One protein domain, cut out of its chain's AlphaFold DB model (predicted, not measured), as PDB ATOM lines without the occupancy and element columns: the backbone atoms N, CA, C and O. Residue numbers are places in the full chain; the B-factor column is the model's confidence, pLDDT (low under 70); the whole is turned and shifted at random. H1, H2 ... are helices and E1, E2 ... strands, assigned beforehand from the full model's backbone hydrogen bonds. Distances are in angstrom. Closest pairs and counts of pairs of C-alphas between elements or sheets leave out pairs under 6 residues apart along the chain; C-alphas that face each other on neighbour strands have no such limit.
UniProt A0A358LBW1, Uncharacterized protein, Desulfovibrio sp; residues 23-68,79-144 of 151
ATOM      1  N   GLN A  23     -66.815   8.310  81.096       53.16
ATOM      2  CA  GLN A  23     -66.934   6.874  81.158       53.16
ATOM      3  C   GLN A  23     -66.608   6.516  82.598       53.16
ATOM      4  O   GLN A  23     -65.703   7.102  83.198       53.16
ATOM      5  N   SER A  24     -67.362   5.571  83.137       53.81
ATOM      6  CA  SER A  24     -67.318   5.059  84.507       53.81
ATOM      7  C   SER A  24     -65.943   4.544  84.985       53.81
ATOM      8  O   SER A  24     -65.869   3.897  86.020       53.81
ATOM      9  N   GLY A  25     -64.848   4.823  84.272       60.62
ATOM     10  CA  GLY A  25     -63.504   4.316  84.525       60.62
ATOM     11  C   GLY A  25     -62.518   5.281  85.188       60.62
ATOM     12  O   GLY A  25     -61.396   4.857  85.437       60.62
ATOM     13  N   ASN A  26     -62.869   6.541  85.484       82.19
ATOM     14  CA  ASN A  26     -61.942   7.459  86.163       82.19
ATOM     15  C   ASN A  26     -62.600   8.167  87.353       82.19
ATOM     16  O   ASN A  26     -63.556   8.937  87.194       82.19
ATOM     17  N   SER A  27     -62.044   7.935  88.543       91.75
ATOM     18  CA  SER A  27     -62.299   8.783  89.706       91.75
ATOM     19  C   SER A  27     -61.357   9.979  89.711       91.75
ATOM     20  O   SER A  27     -60.209   9.882  89.273       91.75
ATOM     21  N   PHE A  28     -61.857  11.111  90.192       90.69
ATOM     22  CA  PHE A  28     -61.128  12.368  90.251       90.69
ATOM     23  C   PHE A  28     -61.248  12.971  91.647       90.69
ATOM     24  O   PHE A  28     -62.350  13.110  92.180       90.69
ATOM     25  N   LEU A  29     -60.100  13.333  92.205       90.50
ATOM     26  CA  LEU A  29     -59.975  14.034  93.470       90.50
ATOM     27  C   LEU A  29     -59.367  15.395  93.153       90.50
ATOM     28  O   LEU A  29     -58.196  15.472  92.790       90.50
ATOM     29  N   GLY A  30     -60.195  16.432  93.195       88.19
ATOM     30  CA  GLY A  30     -59.736  17.808  93.112       88.19
ATOM     31  C   GLY A  30     -59.307  18.313  94.484       88.19
ATOM     32  O   GLY A  30     -58.800  17.555  95.313       88.19
ATOM     33  N   VAL A  31     -59.540  19.596  94.746       86.38
ATOM     34  CA  VAL A  31     -59.293  20.156  96.079       86.38
ATOM     35  C   VAL A  31     -60.408  19.689  97.012       86.38
ATOM     36  O   VAL A  31     -61.592  19.842  96.714       86.38
ATOM     37  N   VAL A  32     -60.036  19.090  98.139       84.38
ATOM     38  CA  VAL A  32     -60.979  18.507  99.098       84.38
ATOM     39  C   VAL A  32     -60.956  19.237 100.437       84.38
ATOM     40  O   VAL A  32     -59.957  19.881 100.752       84.38
ATOM     41  N   PRO A  33     -62.038  19.150 101.236       83.12
ATOM     42  CA  PRO A  33     -62.028  19.692 102.588       83.12
ATOM     43  C   PRO A  33     -60.882  19.095 103.418       83.12
ATOM     44  O   PRO A  33     -60.736  17.875 103.471       83.12
ATOM     45  N   GLU A  34     -60.118  19.947 104.104       83.81
ATOM     46  CA  GLU A  34     -59.059  19.519 105.037       83.81
ATOM     47  C   GLU A  34     -59.644  18.784 106.254       83.81
ATOM     48  O   GLU A  34     -59.054  17.855 106.808       83.81
ATOM     49  N   GLU A  35     -60.849  19.178 106.668       89.56
ATOM     50  CA  GLU A  35     -61.542  18.569 107.793       89.56
ATOM     51  C   GLU A  35     -62.089  17.177 107.433       89.56
ATOM     52  O   GLU A  35     -63.071  17.031 106.699       89.56
ATOM     53  N   GLN A  36     -61.524  16.127 108.042       89.88
ATOM     54  CA  GLN A  36     -62.012  14.750 107.869       89.88
ATOM     55  C   GLN A  36     -63.500  14.572 108.214       89.88
ATOM     56  O   GLN A  36     -64.160  13.691 107.662       89.88
ATOM     57  N   SER A  37     -64.039  15.357 109.150       92.69
ATOM     58  CA  SER A  37     -65.466  15.348 109.508       92.69
ATOM     59  C   SER A  37     -66.349  15.682 108.303       92.69
ATOM     60  O   SER A  37     -67.353  15.004 108.077       92.69
ATOM     61  N   VAL A  38     -65.945  16.672 107.505       93.88
ATOM     62  CA  VAL A  38     -66.648  17.107 106.293       93.88
ATOM     63  C   VAL A  38     -66.553  16.029 105.213       93.88
ATOM     64  O   VAL A  38     -67.572  15.668 104.624       93.88
ATOM     65  N   LEU A  39     -65.372  15.426 105.015       93.62
ATOM     66  CA  LEU A  39     -65.197  14.291 104.093       93.62
ATOM     67  C   LEU A  39     -66.100  13.108 104.463       93.62
ATOM     68  O   LEU A  39     -66.777  12.548 103.599       93.62
ATOM     69  N   LYS A  40     -66.150  12.751 105.752       95.94
ATOM     70  CA  LYS A  40     -67.012  11.679 106.277       95.94
ATOM     71  C   LYS A  40     -68.493  11.993 106.081       95.94
ATOM     72  O   LYS A  40     -69.248  11.093 105.718       95.94
ATOM     73  N   ALA A  41     -68.907  13.245 106.282       96.31
ATOM     74  CA  ALA A  41     -70.282  13.673 106.045       96.31
ATOM     75  C   ALA A  41     -70.672  13.531 104.564       96.31
ATOM     76  O   ALA A  41     -71.689  12.906 104.261       96.31
ATOM     77  N   ILE A  42     -69.825  14.016 103.649       95.94
ATOM     78  CA  ILE A  42     -70.043  13.916 102.198       95.94
ATOM     79  C   ILE A  42     -70.100  12.445 101.758       95.94
ATOM     80  O   ILE A  42     -71.068  12.024 101.125       95.94
ATOM     81  N   ALA A  43     -69.108  11.637 102.136       97.38
ATOM     82  CA  ALA A  43     -69.058  10.213 101.805       97.38
ATOM     83  C   ALA A  43     -70.262   9.438 102.367       97.38
ATOM     84  O   ALA A  43     -70.843   8.589 101.685       97.38
ATOM     85  N   GLY A  44     -70.663   9.744 103.603       97.62
ATOM     86  CA  GLY A  44     -71.812   9.135 104.264       97.62
ATOM     87  C   GLY A  44     -73.139   9.454 103.576       97.62
ATOM     88  O   GLY A  44     -73.981   8.560 103.445       97.62
ATOM     89  N   ASP A  45     -73.314  10.692 103.112       96.88
ATOM     90  CA  ASP A  45     -74.490  11.126 102.351       96.88
ATOM     91  C   ASP A  45     -74.509  10.516 100.940       96.88
ATOM     92  O   ASP A  45     -75.528   9.983 100.500       96.88
ATOM     93  N   MET A  46     -73.364  10.492 100.249       96.25
ATOM     94  CA  MET A  46     -73.200   9.798  98.966       96.25
ATOM     95  C   MET A  46     -73.585   8.316  99.065       96.25
ATOM     96  O   MET A  46     -74.390   7.834  98.268       96.25
ATOM     97  N   ALA A  47     -73.055   7.601 100.060       97.62
ATOM     98  CA  ALA A  47     -73.360   6.190 100.283       97.62
ATOM     99  C   ALA A  47     -74.828   5.968 100.682       97.62
ATOM    100  O   ALA A  47     -75.451   5.008 100.224       97.62
ATOM    101  N   LEU A  48     -75.400   6.862 101.501       96.44
ATOM    102  CA  LEU A  48     -76.822   6.829 101.846       96.44
ATOM    103  C   LEU A  48     -77.686   6.926 100.595       96.44
ATOM    104  O   LEU A  48     -78.612   6.138 100.430       96.44
ATOM    105  N   TYR A  49     -77.376   7.866  99.705       95.00
ATOM    106  CA  TYR A  49     -78.148   8.029  98.488       95.00
ATOM    107  C   TYR A  49     -78.052   6.801  97.582       95.00
ATOM    108  O   TYR A  49     -79.081   6.329  97.106       95.00
ATOM    109  N   ILE A  50     -76.865   6.216  97.407       95.38
ATOM    110  CA  ILE A  50     -76.712   4.960  96.653       95.38
ATOM    111  C   ILE A  50     -77.587   3.851  97.259       95.38
ATOM    112  O   ILE A  50     -78.246   3.133  96.513       95.38
ATOM    113  N   ALA A  51     -77.687   3.758  98.590       96.31
ATOM    114  CA  ALA A  51     -78.569   2.805  99.277       96.31
ATOM    115  C   ALA A  51     -80.071   3.035  99.038       96.31
ATOM    116  O   ALA A  51     -80.861   2.114  99.227       96.31
ATOM    117  N   THR A  52     -80.478   4.227  98.590       94.56
ATOM    118  CA  THR A  52     -81.860   4.465  98.129       94.56
ATOM    119  C   THR A  52     -82.107   3.977  96.702       94.56
ATOM    120  O   THR A  52     -83.255   3.763  96.327       94.56
ATOM    121  N   GLN A  53     -81.045   3.817  95.905       93.94
ATOM    122  CA  GLN A  53     -81.114   3.446  94.488       93.94
ATOM    123  C   GLN A  53     -80.809   1.959  94.257       93.94
ATOM    124  O   GLN A  53     -81.301   1.365  93.301       93.94
ATOM    125  N   TYR A  54     -80.008   1.350  95.133       95.06
ATOM    126  CA  TYR A  54     -79.534  -0.028  95.026       95.06
ATOM    127  C   TYR A  54     -79.706  -0.753  96.354       95.06
ATOM    128  O   TYR A  54     -79.364  -0.212  97.403       95.06
ATOM    129  N   ALA A  55     -80.194  -1.994  96.304       95.69
ATOM    130  CA  ALA A  55     -80.425  -2.808  97.491       95.69
ATOM    131  C   ALA A  55     -79.094  -3.193  98.169       95.69
ATOM    132  O   ALA A  55     -78.293  -3.924  97.561       95.69
ATOM    133  N   PRO A  56     -78.841  -2.758  99.418       95.00
ATOM    134  CA  PRO A  56     -77.680  -3.218 100.167       95.00
ATOM    135  C   PRO A  56     -77.749  -4.725 100.446       95.00
ATOM    136  O   PRO A  56     -78.831  -5.308 100.492       95.00
ATOM    137  N   GLY A  57     -76.597  -5.382 100.579       93.69
ATOM    138  CA  GLY A  57     -76.479  -6.838 100.738       93.69
ATOM    139  C   GLY A  57     -76.663  -7.649  99.448       93.69
ATOM    140  O   GLY A  57     -76.251  -8.804  99.394       93.69
ATOM    141  N   HIS A  58     -77.227  -7.045  98.397       94.69
ATOM    142  CA  HIS A  58     -77.424  -7.669  97.082       94.69
ATOM    143  C   HIS A  58     -76.670  -6.963  95.951       94.69
ATOM    144  O   HIS A  58     -76.650  -7.452  94.824       94.69
ATOM    145  N   THR A  59     -76.050  -5.822  96.249       96.81
ATOM    146  CA  THR A  59     -75.264  -5.039  95.295       96.81
ATOM    147  C   THR A  59     -73.807  -5.016  95.737       96.81
ATOM    148  O   THR A  59     -73.510  -4.718  96.897       96.81
ATOM    149  N   SER A  60     -72.904  -5.303  94.802       97.81
ATOM    150  CA  SER A  60     -71.463  -5.161  94.990       97.81
ATOM    151  C   SER A  60     -70.902  -4.103  94.042       97.81
ATOM    152  O   SER A  60     -71.339  -3.989  92.894       97.81
ATOM    153  N   PHE A  61     -69.929  -3.330  94.522       97.62
ATOM    154  CA  PHE A  61     -69.269  -2.283  93.749       97.62
ATOM    155  C   PHE A  61     -67.772  -2.544  93.610       97.62
ATOM    156  O   PHE A  61     -67.098  -2.916  94.570       97.62
ATOM    157  N   ASN A  62     -67.245  -2.286  92.420       96.94
ATOM    158  CA  ASN A  62     -65.823  -2.096  92.195       96.94
ATOM    159  C   ASN A  62     -65.530  -0.596  92.330       96.94
ATOM    160  O   ASN A  62     -65.772   0.176  91.400       96.94
ATOM    161  N   LEU A  63     -65.087  -0.166  93.516       96.75
ATOM    162  CA  LEU A  63     -64.756   1.236  93.764       96.75
ATOM    163  C   LEU A  63     -63.476   1.600  93.004       96.75
ATOM    164  O   LEU A  63     -62.392   1.104  93.310       96.75
ATOM    165  N   ILE A  64     -63.606   2.481  92.019       94.94
ATOM    166  CA  ILE A  64     -62.476   2.994  91.254       94.94
ATOM    167  C   ILE A  64     -61.848   4.132  92.056       94.94
ATOM    168  O   ILE A  64     -62.524   5.112  92.363       94.94
ATOM    169  N   THR A  65     -60.564   4.030  92.391       92.38
ATOM    170  CA  THR A  65     -59.843   5.073  93.135       92.38
ATOM    171  C   THR A  65     -59.036   5.970  92.183       92.38
ATOM    172  O   THR A  65     -58.587   5.509  91.125       92.38
ATOM    173  N   PRO A  66     -58.850   7.264  92.496       89.62
ATOM    174  CA  PRO A  66     -57.987   8.149  91.716       89.62
ATOM    175  C   PRO A  66     -56.532   7.658  91.731       89.62
ATOM    176  O   PRO A  66     -56.020   7.244  92.768       89.62
ATOM    177  N   LYS A  67     -55.832   7.742  90.591       82.75
ATOM    178  CA  LYS A  67     -54.425   7.294  90.474       82.75
ATOM    179  C   LYS A  67     -53.448   8.103  91.329       82.75
ATOM    180  O   LYS A  67     -52.390   7.596  91.683       82.75
ATOM    181  N   GLU A  68     -53.777   9.365  91.581       79.56
ATOM    182  CA  GLU A  68     -52.898  10.336  92.239       79.56
ATOM    183  C   GLU A  68     -53.247  10.558  93.714       79.56
ATOM    184  O   GLU A  68     -52.608  11.375  94.371       79.56
ATOM    185  N   ILE A  79     -53.656   9.700 107.830       75.06
ATOM    186  CA  ILE A  79     -54.880  10.394 107.429       75.06
ATOM    187  C   ILE A  79     -55.551   9.551 106.343       75.06
ATOM    188  O   ILE A  79     -54.994   9.351 105.261       75.06
ATOM    189  N   ASP A  80     -56.749   9.044 106.644       82.12
ATOM    190  CA  ASP A  80     -57.544   8.293 105.673       82.12
ATOM    191  C   ASP A  80     -57.848   9.165 104.453       82.12
ATOM    192  O   ASP A  80     -58.359  10.283 104.572       82.12
ATOM    193  N   THR A  81     -57.574   8.623 103.270       90.25
ATOM    194  CA  THR A  81     -57.923   9.277 102.011       90.25
ATOM    195  C   THR A  81     -59.434   9.228 101.779       90.25
ATOM    196  O   THR A  81     -60.153   8.424 102.388       90.25
ATOM    197  N   PHE A  82     -59.951  10.062 100.874       92.62
ATOM    198  CA  PHE A  82     -61.386  10.063 100.591       92.62
ATOM    199  C   PHE A  82     -61.859   8.706 100.048       92.62
ATOM    200  O   PHE A  82     -62.932   8.259 100.451       92.62
ATOM    201  N   SER A  83     -61.065   8.007  99.218       94.00
ATOM    202  CA  SER A  83     -61.403   6.637  98.781       94.00
ATOM    203  C   SER A  83     -61.657   5.705  99.962       94.00
ATOM    204  O   SER A  83     -62.653   4.986  99.964       94.00
ATOM    205  N   VAL A  84     -60.782   5.727 100.973       95.00
ATOM    206  CA  VAL A  84     -60.900   4.866 102.161       95.00
ATOM    207  C   VAL A  84     -62.155   5.223 102.953       95.00
ATOM    208  O   VAL A  84     -62.942   4.346 103.317       95.00
ATOM    209  N   ILE A  85     -62.389   6.519 103.173       96.31
ATOM    210  CA  ILE A  85     -63.581   7.015 103.869       96.31
ATOM    211  C   ILE A  85     -64.857   6.589 103.127       96.31
ATOM    212  O   ILE A  85     -65.816   6.127 103.751       96.31
ATOM    213  N   PHE A  86     -64.876   6.714 101.801       97.38
ATOM    214  CA  PHE A  86     -66.042   6.396 100.988       97.38
ATOM    215  C   PHE A  86     -66.288   4.890 100.859       97.38
ATOM    216  O   PHE A  86     -67.433   4.455 100.981       97.38
ATOM    217  N   GLU A  87     -65.236   4.079 100.722       97.75
ATOM    218  CA  GLU A  87     -65.338   2.619 100.788       97.75
ATOM    219  C   GLU A  87     -65.982   2.179 102.108       97.75
ATOM    220  O   GLU A  87     -66.943   1.405 102.121       97.75
ATOM    221  N   ASN A  88     -65.493   2.725 103.223       97.94
ATOM    222  CA  ASN A  88     -66.020   2.428 104.549       97.94
ATOM    223  C   ASN A  88     -67.489   2.842 104.681       97.94
ATOM    224  O   ASN A  88     -68.295   2.069 105.201       97.94
ATOM    225  N   ALA A  89     -67.867   4.016 104.168       98.19
ATOM    226  CA  ALA A  89     -69.256   4.463 104.157       98.19
ATOM    227  C   ALA A  89     -70.165   3.510 103.356       98.19
ATOM    228  O   ALA A  89     -71.246   3.157 103.826       98.19
ATOM    229  N   LEU A  90     -69.727   3.034 102.186       98.31
ATOM    230  CA  LEU A  90     -70.471   2.052 101.388       98.31
ATOM    231  C   LEU A  90     -70.636   0.721 102.136       98.31
ATOM    232  O   LEU A  90     -71.745   0.186 102.213       98.31
ATOM    233  N   ARG A  91     -69.561   0.214 102.750       98.38
ATOM    234  CA  ARG A  91     -69.601  -1.021 103.549       98.38
ATOM    235  C   ARG A  91     -70.531  -0.898 104.753       98.38
ATOM    236  O   ARG A  91     -71.307  -1.814 105.010       98.38
ATOM    237  N   GLN A  92     -70.525   0.240 105.449       98.12
ATOM    238  CA  GLN A  92     -71.444   0.515 106.564       98.12
ATOM    239  C   GLN A  92     -72.916   0.522 106.135       98.12
ATOM    240  O   GLN A  92     -73.789   0.205 106.941       98.12
ATOM    241  N   ARG A  93     -73.210   0.855 104.871       97.94
ATOM    242  CA  ARG A  93     -74.564   0.743 104.307       97.94
ATOM    243  C   ARG A  93     -74.946  -0.681 103.918       97.94
ATOM    244  O   ARG A  93     -76.116  -0.905 103.642       97.94
ATOM    245  N   GLY A  94     -74.007  -1.627 103.938       97.75
ATOM    246  CA  GLY A  94     -74.229  -3.033 103.606       97.75
ATOM    247  C   GLY A  94     -73.825  -3.414 102.183       97.75
ATOM    248  O   GLY A  94     -74.197  -4.490 101.724       97.75
ATOM    249  N   PHE A  95     -73.093  -2.563 101.462       98.38
ATOM    250  CA  PHE A  95     -72.559  -2.917 100.146       98.38
ATOM    251  C   PHE A  95     -71.277  -3.747 100.256       98.38
ATOM    252  O   PHE A  95     -70.420  -3.494 101.105       98.38
ATOM    253  N   GLU A  96     -71.118  -4.716  99.356       98.00
ATOM    254  CA  GLU A  96     -69.851  -5.426  99.182       98.00
ATOM    255  C   GLU A  96     -68.937  -4.627  98.243       98.00
ATOM    256  O   GLU A  96     -69.367  -4.200  97.173       98.00
ATOM    257  N   ILE A  97     -67.662  -4.455  98.605       97.75
ATOM    258  CA  ILE A  97     -66.664  -3.836  97.724       97.75
ATOM    259  C   ILE A  97     -65.725  -4.916  97.197       97.75
ATOM    260  O   ILE A  97     -65.027  -5.578  97.971       97.75
ATOM    261  N   SER A  98     -65.753  -5.111  95.879       96.56
ATOM    262  CA  SER A  98     -65.118  -6.224  95.177       96.56
ATOM    263  C   SER A  98     -64.813  -5.851  93.728       96.56
ATOM    264  O   SER A  98     -65.635  -5.239  93.054       96.56
ATOM    265  N   LYS A  99     -63.673  -6.313  93.195       94.31
ATOM    266  CA  LYS A  99     -63.267  -6.086  91.790       94.31
ATOM    267  C   LYS A  99     -64.219  -6.686  90.749       94.31
ATOM    268  O   LYS A  99     -64.080  -6.405  89.567       94.31
ATOM    269  N   LYS A 100     -65.132  -7.565  91.172       94.69
ATOM    270  CA  LYS A 100     -66.167  -8.164  90.316       94.69
ATOM    271  C   LYS A 100     -67.507  -7.423  90.390       94.69
ATOM    272  O   LYS A 100     -68.440  -7.825  89.704       94.69
ATOM    273  N   GLY A 101     -67.618  -6.418  91.261       94.94
ATOM    274  CA  GLY A 101     -68.821  -5.609  91.408       94.94
ATOM    275  C   GLY A 101     -69.004  -4.622  90.259       94.94
ATOM    276  O   GLY A 101     -68.137  -4.473  89.401       94.94
ATOM    277  N   MET A 102     -70.138  -3.925  90.261       95.12
ATOM    278  CA  MET A 102     -70.398  -2.854  89.303       95.12
ATOM    279  C   MET A 102     -69.420  -1.702  89.534       95.12
ATOM    280  O   MET A 102     -69.245  -1.263  90.670       95.12
ATOM    281  N   ASP A 103     -68.809  -1.192  88.467       95.38
ATOM    282  CA  ASP A 103     -67.899  -0.057  88.581       95.38
ATOM    283  C   ASP A 103     -68.609   1.147  89.202       95.38
ATOM    284  O   ASP A 103     -69.705   1.536  88.789       95.38
ATOM    285  N   LEU A 104     -67.959   1.733  90.201       95.88
ATOM    286  CA  LEU A 104     -68.371   2.964  90.851       95.88
ATOM    287  C   LEU A 104     -67.172   3.900  90.836       95.88
ATOM    288  O   LEU A 104     -66.185   3.681  91.534       95.88
ATOM    289  N   SER A 105     -67.273   4.960  90.042       95.62
ATOM    290  CA  SER A 105     -66.305   6.053  90.041       95.62
ATOM    291  C   SER A 105     -66.934   7.315  90.613       95.62
ATOM    292  O   SER A 105     -68.160   7.476  90.615       95.62
ATOM    293  N   TYR A 106     -66.099   8.217  91.114       94.81
ATOM    294  CA  TYR A 106     -66.571   9.443  91.733       94.81
ATOM    295  C   TYR A 106     -65.699  10.647  91.389       94.81
ATOM    296  O   TYR A 106     -64.533  10.538  91.022       94.81
ATOM    297  N   THR A 107     -66.294  11.824  91.487       94.06
ATOM    298  CA  THR A 107     -65.606  13.107  91.511       94.06
ATOM    299  C   THR A 107     -65.947  13.787  92.818       94.06
ATOM    300  O   THR A 107     -67.114  13.788  93.206       94.06
ATOM    301  N   ILE A 108     -64.947  14.379  93.455       93.50
ATOM    302  CA  ILE A 108     -65.120  15.394  94.486       93.50
ATOM    303  C   ILE A 108     -64.150  16.533  94.172       93.50
ATOM    304  O   ILE A 108     -62.987  16.287  93.852       93.50
ATOM    305  N   ASP A 109     -64.649  17.758  94.186       92.69
ATOM    306  CA  ASP A 109     -63.841  18.946  93.936       92.69
ATOM    307  C   ASP A 109     -64.436  20.152  94.660       92.69
ATOM    308  O   ASP A 109     -65.652  20.229  94.864       92.69
ATOM    309  N   SER A 110     -63.584  21.093  95.041       92.31
ATOM    310  CA  SER A 110     -64.018  22.366  95.595       92.31
ATOM    311  C   SER A 110     -64.502  23.277  94.477       92.31
ATOM    312  O   SER A 110     -63.920  23.331  93.394       92.31
ATOM    313  N   LEU A 111     -65.539  24.038  94.771       89.31
ATOM    314  CA  LEU A 111     -65.953  25.198  94.005       89.31
ATOM    315  C   LEU A 111     -65.569  26.468  94.776       89.31
ATOM    316  O   LEU A 111     -64.951  26.422  95.843       89.31
ATOM    317  N   GLU A 112     -65.962  27.618  94.241       85.06
ATOM    318  CA  GLU A 112     -65.841  28.893  94.944       85.06
ATOM    319  C   GLU A 112     -66.620  28.872  96.278       85.06
ATOM    320  O   GLU A 112     -67.571  28.108  96.466       85.06
ATOM    321  N   GLU A 113     -66.192  29.712  97.224       83.38
ATOM    322  CA  GLU A 113     -66.881  29.950  98.506       83.38
ATOM    323  C   GLU A 113     -66.977  28.737  99.458       83.38
ATOM    324  O   GLU A 113     -67.821  28.701 100.357       83.38
ATOM    325  N   GLY A 114     -66.095  27.741  99.314       84.75
ATOM    326  CA  GLY A 114     -66.076  26.568 100.202       84.75
ATOM    327  C   GLY A 114     -67.247  25.609  99.965       84.75
ATOM    328  O   GLY A 114     -67.647  24.869 100.868       84.75
ATOM    329  N   LEU A 115     -67.822  25.650  98.764       92.69
ATOM    330  CA  LEU A 115     -68.757  24.646  98.275       92.69
ATOM    331  C   LEU A 115     -67.992  23.467  97.673       92.69
ATOM    332  O   LEU A 115     -66.901  23.631  97.136       92.69
ATOM    333  N   PHE A 116     -68.587  22.281  97.713       94.00
ATOM    334  CA  PHE A 116     -67.994  21.073  97.146       94.00
ATOM    335  C   PHE A 116     -68.949  20.427  96.156       94.00
ATOM    336  O   PHE A 116     -70.107  20.146  96.474       94.00
ATOM    337  N   TYR A 117     -68.456  20.174  94.950       93.75
ATOM    338  CA  TYR A 117     -69.151  19.403  93.937       93.75
ATOM    339  C   TYR A 117     -68.793  17.932  94.066       93.75
ATOM    340  O   TYR A 117     -67.624  17.571  94.188       93.75
ATOM    341  N   THR A 118     -69.804  17.073  93.961       94.56
ATOM    342  CA  THR A 118     -69.591  15.640  93.782       94.56
ATOM    343  C   THR A 118     -70.362  15.110  92.591       94.56
ATOM    344  O   THR A 118     -71.449  15.594  92.258       94.56
ATOM    345  N   GLN A 119     -69.824  14.049  92.004       93.88
ATOM    346  CA  GLN A 119     -70.523  13.239  91.024       93.88
ATOM    347  C   GLN A 119     -70.201  11.768  91.246       93.88
ATOM    348  O   GLN A 119     -69.036  11.411  91.350       93.88
ATOM    349  N   ILE A 120     -71.219  10.919  91.269       93.81
ATOM    350  CA  ILE A 120     -71.100   9.461  91.235       93.81
ATOM    351  C   ILE A 120     -71.432   9.010  89.819       93.81
ATOM    352  O   ILE A 120     -72.403   9.496  89.239       93.81
ATOM    353  N   ARG A 121     -70.644   8.084  89.275       93.50
ATOM    354  CA  ARG A 121     -70.876   7.470  87.964       93.50
ATOM    355  C   ARG A 121     -70.774   5.961  88.097       93.50
ATOM    356  O   ARG A 121     -69.752   5.449  88.563       93.50
ATOM    357  N   LEU A 122     -71.830   5.269  87.695       92.56
ATOM    358  CA  LEU A 122     -71.971   3.825  87.835       92.56
ATOM    359  C   LEU A 122     -71.832   3.127  86.483       92.56
ATOM    360  O   LEU A 122     -72.201   3.671  85.444       92.56
ATOM    361  N   GLY A 123     -71.326   1.895  86.498       88.81
ATOM    362  CA  GLY A 123     -71.099   1.090  85.291       88.81
ATOM    363  C   GLY A 123     -72.361   0.776  84.479       88.81
ATOM    364  O   GLY A 123     -72.259   0.403  83.315       88.81
ATOM    365  N   ASN A 124     -73.552   0.966  85.052       87.62
ATOM    366  CA  ASN A 124     -74.831   0.841  84.351       87.62
ATOM    367  C   ASN A 124     -75.296   2.142  83.661       87.62
ATOM    368  O   ASN A 124     -76.427   2.204  83.191       87.62
ATOM    369  N   GLY A 125     -74.462   3.185  83.631       85.94
ATOM    370  CA  GLY A 125     -74.771   4.470  83.002       85.94
ATOM    371  C   GLY A 125     -75.501   5.471  83.900       85.94
ATOM    372  O   GLY A 125     -75.692   6.611  83.482       85.94
ATOM    373  N   ASN A 126     -75.867   5.095  85.132       87.75
ATOM    374  CA  ASN A 126     -76.474   6.020  86.085       87.75
ATOM    375  C   ASN A 126     -75.434   6.981  86.656       87.75
ATOM    376  O   ASN A 126     -74.366   6.565  87.114       87.75
ATOM    377  N   ASN A 127     -75.787   8.267  86.692       90.38
ATOM    378  CA  ASN A 127     -74.924   9.313  87.218       90.38
ATOM    379  C   ASN A 127     -75.703  10.238  88.147       90.38
ATOM    380  O   ASN A 127     -76.808  10.672  87.818       90.38
ATOM    381  N   PHE A 128     -75.097  10.579  89.282       90.75
ATOM    382  CA  PHE A 128     -75.715  11.418  90.303       90.75
ATOM    383  C   PHE A 128     -74.776  12.540  90.702       90.75
ATOM    384  O   PHE A 128     -73.668  12.271  91.160       90.75
ATOM    385  N   SER A 129     -75.228  13.782  90.577       93.31
ATOM    386  CA  SER A 129     -74.456  14.957  90.990       93.31
ATOM    387  C   SER A 129     -75.068  15.619  92.218       93.31
ATOM    388  O   SER A 129     -76.285  15.575  92.430       93.31
ATOM    389  N   SER A 130     -74.229  16.219  93.061       93.25
ATOM    390  CA  SER A 130     -74.659  16.918  94.280       93.25
ATOM    391  C   SER A 130     -73.676  18.017  94.669       93.25
ATOM    392  O   SER A 130     -72.477  17.875  94.443       93.25
ATOM    393  N   LEU A 131     -74.190  19.075  95.292       94.25
ATOM    394  CA  LEU A 131     -73.428  20.151  95.915       94.25
ATOM    395  C   LEU A 131     -73.528  20.054  97.435       94.25
ATOM    396  O   LEU A 131     -74.610  19.803  97.973       94.25
ATOM    397  N   TYR A 132     -72.413  20.312  98.108       94.50
ATOM    398  CA  TYR A 132     -72.310  20.368  99.560       94.50
ATOM    399  C   TYR A 132     -71.762  21.718  99.987       94.50
ATOM    400  O   TYR A 132     -70.956  22.325  99.284       94.50
ATOM    401  N   ASN A 133     -72.203  22.185 101.148       94.06
ATOM    402  CA  ASN A 133     -71.604  23.346 101.786       94.06
ATOM    403  C   ASN A 133     -70.330  22.967 102.564       94.06
ATOM    404  O   ASN A 133     -69.989  21.789 102.693       94.06
ATOM    405  N   LYS A 134     -69.680  23.972 103.158       92.88
ATOM    406  CA  LYS A 134     -68.483  23.813 103.996       92.88
ATOM    407  C   LYS A 134     -68.638  22.866 105.194       92.88
ATOM    408  O   LYS A 134     -67.646  22.383 105.713       92.88
ATOM    409  N   ASP A 135     -69.872  22.602 105.629       91.94
ATOM    410  CA  ASP A 135     -70.171  21.705 106.751       91.94
ATOM    411  C   ASP A 135     -70.478  20.268 106.273       91.94
ATOM    412  O   ASP A 135     -70.922  19.429 107.059       91.94
ATOM    413  N   GLY A 136     -70.316  19.984 104.974       91.19
ATOM    414  CA  GLY A 136     -70.578  18.675 104.374       91.19
ATOM    415  C   GLY A 136     -72.063  18.341 104.231       91.19
ATOM    416  O   GLY A 136     -72.416  17.178 104.047       91.19
ATOM    417  N   LYS A 137     -72.953  19.337 104.318       93.12
ATOM    418  CA  LYS A 137     -74.398  19.154 104.125       93.12
ATOM    419  C   LYS A 137     -74.764  19.377 102.669       93.12
ATOM    420  O   LYS A 137     -74.369  20.386 102.085       93.12
ATOM    421  N   SER A 138     -75.552  18.465 102.101       91.88
ATOM    422  CA  SER A 138     -76.060  18.629 100.741       91.88
ATOM    423  C   SER A 138     -77.002  19.836 100.662       91.88
ATOM    424  O   SER A 138     -77.904  19.979 101.489       91.88
ATOM    425  N   ILE A 139     -76.784  20.706  99.675       89.88
ATOM    426  CA  ILE A 139     -77.581  21.925  99.437       89.88
ATOM    427  C   ILE A 139     -78.327  21.903  98.099       89.88
ATOM    428  O   ILE A 139     -79.069  22.827  97.778       89.88
ATOM    429  N   SER A 140     -78.140  20.849  97.307       82.50
ATOM    430  CA  SER A 140     -78.804  20.661  96.018       82.50
ATOM    431  C   SER A 140     -79.723  19.450  96.057       82.50
ATOM    432  O   SER A 140     -79.355  18.411  96.604       82.50
ATOM    433  N   SER A 141     -80.856  19.525  95.358       72.81
ATOM    434  CA  SER A 141     -81.551  18.304  94.939       72.81
ATOM    435  C   SER A 141     -80.656  17.517  93.981       72.81
ATOM    436  O   SER A 141     -80.020  18.096  93.100       72.81
ATOM    437  N   ARG A 142     -80.568  16.200  94.172       74.75
ATOM    438  CA  ARG A 142     -79.693  15.338  93.372       74.75
ATOM    439  C   ARG A 142     -80.233  15.244  91.949       74.75
ATOM    440  O   ARG A 142     -81.384  14.864  91.754       74.75
ATOM    441  N   SER A 143     -79.408  15.587  90.964       65.62
ATOM    442  CA  SER A 143     -79.763  15.398  89.557       65.62
ATOM    443  C   SER A 143     -79.351  13.995  89.128       65.62
ATOM    444  O   SER A 143     -78.179  13.634  89.258       65.62
ATOM    445  N   SER A 144     -80.321  13.207  88.662       59.75
ATOM    446  CA  SER A 144     -80.102  11.904  88.037       59.75
ATOM    447  C   SER A 144     -80.260  12.066  86.532       59.75
ATOM    448  O   SER A 144     -81.373  12.237  86.041       59.75
TER     449      SER A 144
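This is residues 23 to 68 and 79 to 144 of the 151 residues of an uncharacterized protein of Desulfovibrio sp (UniProt A0A358LBW1). Look first for a twisted sheet of four strands with two helices packed over one face; no named helix covers the other. H1 crosses slantwise over E3 and E4, and H2 packs on H1 and covers part of the sheet near E1 and E2. The 112 printed residues include H1, E1, H2, E2, E3 and E4 in chain order; the mixed sheet runs E1 E2 E3 E4. The class is mixed, helices and strands, with 55 residues, under half, in named elements. The whole is compact, with a radius of gyration of the C-alphas of 12.9 A and spans of 38 by 30 by 27 A.

Begin with E2, residues 102 to 110, E3, residues 116 to 122, and E4, residues 127 to 132: a meander, each strand the antiparallel neighbour of the one before, made of two hairpins. Find N 107 and O 119 at 2.8 A, and N 118 and O 130 at 2.8 A, within hydrogen-bond range. Edge strand E1, residues 60 to 63, is parallel to E2, with N 62 and O 102 at 2.8 A. H1, residues 36 to 53, and H2, residues 82 to 92, are on the same face, two layers with the sheet. H1 has a height over the sheet of 10.3 A; H2 is only just over E2, where 3 of its C-alphas fall. The helices touch, closest at the C-alphas of Ala 43 and Phe 86, 4.9 A, at a steep tilt of 47 degrees, the same way. In both, every O i to N i+4 pair is within hydrogen-bond range.

Find C-alpha 36 at (-62.012, 14.750, 107.869); from there H1 runs 25.9 A. E2 spans 26.8 A and E3 20.0 A. E4 ends at C-alpha 132, (-72.310, 20.368, 99.560).

The farthest C-alphas, of His 58 and Glu 113, are 39.1 A apart. Residues 69 to 78 are not printed; C-alphas 68 and 79 are 15.3 A apart. Of the links printed whole, none is long. Residues 23 to 25 and 143 to 144 have pLDDT under 70.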